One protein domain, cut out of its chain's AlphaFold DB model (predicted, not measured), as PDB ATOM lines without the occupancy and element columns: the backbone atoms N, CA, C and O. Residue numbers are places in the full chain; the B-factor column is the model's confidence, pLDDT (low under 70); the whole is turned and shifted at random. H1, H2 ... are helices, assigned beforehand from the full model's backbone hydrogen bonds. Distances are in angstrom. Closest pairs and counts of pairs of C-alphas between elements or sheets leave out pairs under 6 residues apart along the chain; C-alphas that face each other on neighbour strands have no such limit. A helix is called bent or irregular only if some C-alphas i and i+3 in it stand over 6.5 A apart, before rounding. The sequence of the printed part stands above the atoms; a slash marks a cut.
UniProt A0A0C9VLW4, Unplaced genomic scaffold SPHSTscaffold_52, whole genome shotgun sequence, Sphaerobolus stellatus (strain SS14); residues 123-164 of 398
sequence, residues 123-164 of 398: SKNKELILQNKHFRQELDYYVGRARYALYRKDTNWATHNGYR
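What this domain is: This is residues 123 to 164 of the 398 residues of an uncharacterized protein of Sphaerobolus stellatus (strain SS14) (UniProt A0A0C9VLW4). One long, nearly straight helix, H1, makes the length of this domain, and at its far end the printed part folds back so that a short second helix, H2, lies beside the last turns of H1 as a small hook. The greater part of H1, residues 123 to 143, sticks out as a free arm. The printed part has 42 residues, with two named helices in the order H1, H2 and no named strand; its class is all helix. It is extended, with a radius of gyration of the C-alphas of 14.5 A, and it is a rod spanning 46 by 17 by 10 A.

How they stand to each other: H1, residues 123 to 150, is joined by a tight link of 4 residues to H2, residues 155 to 160. The two helices are close but not clearly touching, with 1 pair of C-alphas within 8 A; this closest pair is Tyr 148 and Ala 158, 7.7 A apart. Their lines stand at a shallow tilt of 31 degrees, and they run opposite ways. Their centres are 22.0 A apart. Residues 149 to 154 stand free, as do residues 123 to 143. In H2 every O i to N i+4 pair is within hydrogen-bond range, and in H1 23 of 24 are.

Where its parts are: H1 begins at C-alpha 123, (12.428, -10.989, -34.458), and ends at C-alpha 150, (-0.566, -18.998, 3.642), 41.0 A away. H2 begins at C-alpha 155, (10.216, -16.736, 9.412), and is 8.8 A long from first to last C-alpha. Neither helix is bent.

The domain as a whole: The two C-alphas farthest apart are those of Ser 123 and Lys 153, at 46.4 A. The printed part has no cut. The mean pLDDT of the printed part is 75.2; residues 123 to 125, 148, 151 to 155, 158 and 163 are under 70.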
ATOM      1  N   SER A 123      12.281 -12.185 -35.303       60.25
ATOM      2  CA  SER A 123      12.428 -10.989 -34.458       60.25
ATOM      3  C   SER A 123      11.193 -10.773 -33.567       60.25
ATOM      4  O   SER A 123      11.344 -10.445 -32.391       60.25
ATOM      5  N   LYS A 124       9.991 -11.118 -34.059       60.19
ATOM      6  CA  LYS A 124       8.737 -11.138 -33.280       60.19
ATOM      7  C   LYS A 124       8.738 -12.186 -32.159       60.19
ATOM      8  O   LYS A 124       8.174 -11.959 -31.093       60.19
ATOM      9  N   ASN A 125       9.423 -13.314 -32.350       63.91
ATOM     10  CA  ASN A 125       9.539 -14.352 -31.322       63.91
ATOM     11  C   ASN A 125      10.495 -13.959 -30.190       63.91
ATOM     12  O   ASN A 125      10.309 -14.397 -29.058       63.91
ATOM     13  N   LYS A 126      11.485 -13.095 -30.447       73.00
ATOM     14  CA  LYS A 126      12.347 -12.542 -29.389       73.00
ATOM     15  C   LYS A 126      11.546 -11.723 -28.372       73.00
ATOM     16  O   LYS A 126      11.813 -11.820 -27.176       73.00
ATOM     17  N   GLU A 127      10.547 -10.980 -28.839       77.50
ATOM     18  CA  GLU A 127       9.635 -10.207 -27.989       77.50
ATOM     19  C   GLU A 127       8.688 -11.114 -27.187       77.50
ATOM     20  O   GLU A 127       8.547 -10.936 -25.977       77.50
ATOM     21  N   LEU A 128       8.160 -12.179 -27.803       77.94
ATOM     22  CA  LEU A 128       7.382 -13.215 -27.103       77.94
ATOM     23  C   LEU A 128       8.203 -13.992 -26.057       77.94
ATOM     24  O   LEU A 128       7.673 -14.367 -25.009       77.94
ATOM     25  N   ILE A 129       9.496 -14.232 -26.303       78.81
ATOM     26  CA  ILE A 129      10.406 -14.845 -25.320       78.81
ATOM     27  C   ILE A 129      10.632 -13.893 -24.137       78.81
ATOM     28  O   ILE A 129      10.641 -14.337 -22.986       78.81
ATOM     29  N   LEU A 130      10.780 -12.589 -24.398       84.19
ATOM     30  CA  LEU A 130      10.920 -11.579 -23.347       84.19
ATOM     31  C   LEU A 130       9.639 -11.468 -22.500       84.19
ATOM     32  O   LEU A 130       9.723 -11.479 -21.273       84.19
ATOM     33  N   GLN A 131       8.462 -11.458 -23.141       82.62
ATOM     34  CA  GLN A 131       7.161 -11.475 -22.462       82.62
ATOM     35  C   GLN A 131       6.957 -12.740 -21.623       82.62
ATOM     36  O   GLN A 131       6.548 -12.647 -20.471       82.62
ATOM     37  N   ASN A 132       7.302 -13.924 -22.138       85.00
ATOM     38  CA  ASN A 132       7.220 -15.160 -21.350       85.00
ATOM     39  C   ASN A 132       8.146 -15.135 -20.127       85.00
ATOM     40  O   ASN A 132       7.782 -15.636 -19.063       85.00
ATOM     41  N   LYS A 133       9.340 -14.541 -20.250       87.88
ATOM     42  CA  LYS A 133      10.257 -14.375 -19.116       87.88
ATOM     43  C   LYS A 133       9.674 -13.435 -18.055       87.88
ATOM     44  O   LYS A 133       9.770 -13.755 -16.872       87.88
ATOM     45  N   HIS A 134       9.038 -12.341 -18.480       90.12
ATOM     46  CA  HIS A 134       8.314 -11.427 -17.594       90.12
ATOM     47  C   HIS A 134       7.159 -12.137 -16.873       90.12
ATOM     48  O   HIS A 134       7.115 -12.134 -15.648       90.12
ATOM     49  N   PHE A 135       6.282 -12.834 -17.605       88.62
ATOM     50  CA  PHE A 135       5.158 -13.565 -17.005       88.62
ATOM     51  C   PHE A 135       5.602 -14.636 -16.012       88.62
ATOM     52  O   PHE A 135       4.933 -14.868 -15.009       88.62
ATOM     53  N   ARG A 136       6.744 -15.282 -16.258       87.69
ATOM     54  CA  ARG A 136       7.291 -16.275 -15.332       87.69
ATOM     55  C   ARG A 136       7.789 -15.639 -14.032       87.69
ATOM     56  O   ARG A 136       7.500 -16.170 -12.967       87.69
ATOM     57  N   GLN A 137       8.465 -14.492 -14.115       83.50
ATOM     58  CA  GLN A 137       8.859 -13.720 -12.929       83.50
ATOM     59  C   GLN A 137       7.643 -13.228 -12.139       83.50
ATOM     60  O   GLN A 137       7.635 -13.287 -10.914       83.50
ATOM     61  N   GLU A 138       6.604 -12.784 -12.841       87.94
ATOM     62  CA  GLU A 138       5.361 -12.316 -12.237       87.94
ATOM     63  C   GLU A 138       4.581 -13.460 -11.558       87.94
ATOM     64  O   GLU A 138       4.099 -13.309 -10.435       87.94
ATOM     65  N   LEU A 139       4.534 -14.648 -12.169       86.12
ATOM     66  CA  LEU A 139       3.976 -15.853 -11.546       86.12
ATOM     67  C   LEU A 139       4.744 -16.263 -10.288       86.12
ATOM     68  O   LEU A 139       4.122 -16.527  -9.261       86.12
ATOM     69  N   ASP A 140       6.075 -16.296 -10.345       80.81
ATOM     70  CA  ASP A 140       6.905 -16.631  -9.184       80.81
ATOM     71  C   ASP A 140       6.708 -15.613  -8.049       80.81
ATOM     72  O   ASP A 140       6.638 -15.994  -6.876       80.81
ATOM     73  N   TYR A 141       6.526 -14.332  -8.387       86.38
ATOM     74  CA  TYR A 141       6.170 -13.283  -7.436       86.38
ATOM     75  C   TYR A 141       4.813 -13.545  -6.763       86.38
ATOM     76  O   TYR A 141       4.734 -13.569  -5.530       86.38
ATOM     77  N   TYR A 142       3.752 -13.812  -7.532       85.94
ATOM     78  CA  TYR A 142       2.426 -14.090  -6.963       85.94
ATOM     79  C   TYR A 142       2.388 -15.394  -6.162       85.94
ATOM     80  O   TYR A 142       1.763 -15.443  -5.102       85.94
ATOM     81  N   VAL A 143       3.096 -16.436  -6.607       80.12
ATOM     82  CA  VAL A 143       3.257 -17.686  -5.852       80.12
ATOM     83  C   VAL A 143       4.006 -17.432  -4.544       80.12
ATOM     84  O   VAL A 143       3.607 -17.963  -3.508       80.12
ATOM     85  N   GLY A 144       5.050 -16.599  -4.559       78.94
ATOM     86  CA  GLY A 144       5.763 -16.162  -3.359       78.94
ATOM     87  C   GLY A 144       4.850 -15.427  -2.376       78.94
ATOM     88  O   GLY A 144       4.804 -15.791  -1.200       78.94
ATOM     89  N   ARG A 145       4.049 -14.466  -2.860       79.00
ATOM     90  CA  ARG A 145       3.078 -13.705  -2.048       79.00
ATOM     91  C   ARG A 145       1.988 -14.612  -1.468       79.00
ATOM     92  O   ARG A 145       1.686 -14.518  -0.281       79.00
ATOM     93  N   ALA A 146       1.451 -15.535  -2.268       76.19
ATOM     94  CA  ALA A 146       0.454 -16.507  -1.821       76.19
ATOM     95  C   ALA A 146       1.025 -17.470  -0.771       76.19
ATOM     96  O   ALA A 146       0.384 -17.719   0.246       76.19
ATOM     97  N   ARG A 147       2.251 -17.975  -0.971       72.38
ATOM     98  CA  ARG A 147       2.942 -18.813   0.022       72.38
ATOM     99  C   ARG A 147       3.221 -18.044   1.307       72.38
ATOM    100  O   ARG A 147       2.975 -18.584   2.376       72.38
ATOM    101  N   TYR A 148       3.658 -16.792   1.223       65.69
ATOM    102  CA  TYR A 148       3.873 -15.950   2.398       65.69
ATOM    103  C   TYR A 148       2.574 -15.712   3.186       65.69
ATOM    104  O   TYR A 148       2.557 -15.868   4.404       65.69
ATOM    105  N   ALA A 149       1.468 -15.414   2.495       74.69
ATOM    106  CA  ALA A 149       0.157 -15.239   3.119       74.69
ATOM    107  C   ALA A 149      -0.366 -16.535   3.767       74.69
ATOM    108  O   ALA A 149      -0.921 -16.495   4.864       74.69
ATOM    109  N   LEU A 150      -0.155 -17.690   3.120       73.31
ATOM    110  CA  LEU A 150      -0.566 -18.998   3.642       73.31
ATOM    111  C   LEU A 150       0.285 -19.434   4.849       73.31
ATOM    112  O   LEU A 150      -0.232 -20.006   5.804       73.31
ATOM    113  N   TYR A 151       1.587 -19.136   4.818       61.25
ATOM    114  CA  TYR A 151       2.568 -19.496   5.844       61.25
ATOM    115  C   TYR A 151       2.943 -18.300   6.730       61.25
ATOM    116  O   TYR A 151       4.105 -18.185   7.120       61.25
ATOM    117  N   ARG A 152       1.962 -17.448   7.088       60.12
ATOM    118  CA  ARG A 152       2.042 -16.178   7.864       60.12
ATOM    119  C   ARG A 152       2.913 -16.206   9.147       60.12
ATOM    120  O   ARG A 152       3.007 -15.198   9.837       60.12
ATOM    121  N   LYS A 153       3.523 -17.339   9.518       55.00
ATOM    122  CA  LYS A 153       4.297 -17.554  10.747       55.00
ATOM    123  C   LYS A 153       5.635 -18.292  10.609       55.00
ATOM    124  O   LYS A 153       6.268 -18.491  11.641       55.00
ATOM    125  N   ASP A 154       6.103 -18.680   9.419       64.50
ATOM    126  CA  ASP A 154       7.411 -19.355   9.312       64.50
ATOM    127  C   ASP A 154       8.515 -18.436   8.768       64.50
ATOM    128  O   ASP A 154       8.890 -18.459   7.593       64.50
ATOM    129  N   THR A 155       9.062 -17.614   9.666       66.88
ATOM    130  CA  THR A 155      10.216 -16.736   9.412       66.88
ATOM    131  C   THR A 155      11.440 -17.485   8.879       66.88
ATOM    132  O   THR A 155      12.266 -16.893   8.176       66.88
ATOM    133  N   ASN A 156      11.563 -18.788   9.153       72.94
ATOM    134  CA  ASN A 156      12.693 -19.582   8.674       72.94
ATOM    135  C   ASN A 156      12.595 -19.855   7.170       72.94
ATOM    136  O   ASN A 156      13.614 -19.830   6.479       72.94
ATOM    137  N   TRP A 157      11.384 -20.041   6.638       73.75
ATOM    138  CA  TRP A 157      11.181 -20.271   5.208       73.75
ATOM    139  C   TRP A 157      11.529 -19.032   4.369       73.75
ATOM    140  O   TRP A 157      12.227 -19.152   3.357       73.75
ATOM    141  N   ALA A 158      11.102 -17.842   4.805       66.00
ATOM    142  CA  ALA A 158      11.403 -16.579   4.120       66.00
ATOM    143  C   ALA A 158      12.917 -16.311   4.070       66.00
ATOM    144  O   ALA A 158      13.468 -16.000   3.013       66.00
ATOM    145  N   THR A 159      13.597 -16.547   5.196       70.88
ATOM    146  CA  THR A 159      15.051 -16.381   5.314       70.88
ATOM    147  C   THR A 159      15.809 -17.376   4.429       70.88
ATOM    148  O   THR A 159      16.784 -17.003   3.780       70.88
ATOM    149  N   HIS A 160      15.348 -18.631   4.344       75.94
ATOM    150  CA  HIS A 160      16.004 -19.662   3.534       75.94
ATOM    151  C   HIS A 160      15.906 -19.401   2.023       75.94
ATOM    152  O   HIS A 160      16.830 -19.733   1.285       75.94
ATOM    153  N   ASN A 161      14.822 -18.769   1.565       71.69
ATOM    154  CA  ASN A 161      14.609 -18.452   0.149       71.69
ATOM    155  C   ASN A 161      15.091 -17.043  -0.242       71.69
ATOM    156  O   ASN A 161      14.849 -16.601  -1.362       71.69
ATOM    157  N   GLY A 162      15.790 -16.338   0.656       71.44
ATOM    158  CA  GLY A 162      16.419 -15.049   0.358       71.44
ATOM    159  C   GLY A 162      15.463 -13.855   0.301       71.44
ATOM    160  O   GLY A 162      15.876 -12.777  -0.120       71.44
ATOM    161  N   TYR A 163      14.214 -14.014   0.744       67.44
ATOM    162  CA  TYR A 163      13.288 -12.893   0.884       67.44
ATOM    163  C   TYR A 163      13.628 -12.119   2.160       67.44
ATOM    164  O   TYR A 163      13.598 -12.669   3.264       67.44
ATOM    165  N   ARG A 164      13.972 -10.833   2.028       73.75
ATOM    166  CA  ARG A 164      14.202  -9.969   3.190       73.75
ATOM    167  C   ARG A 164      12.860  -9.580   3.795       73.75
ATOM    168  O   ARG A 164      12.036  -8.941   3.155       73.75
TER     169      ARG A 164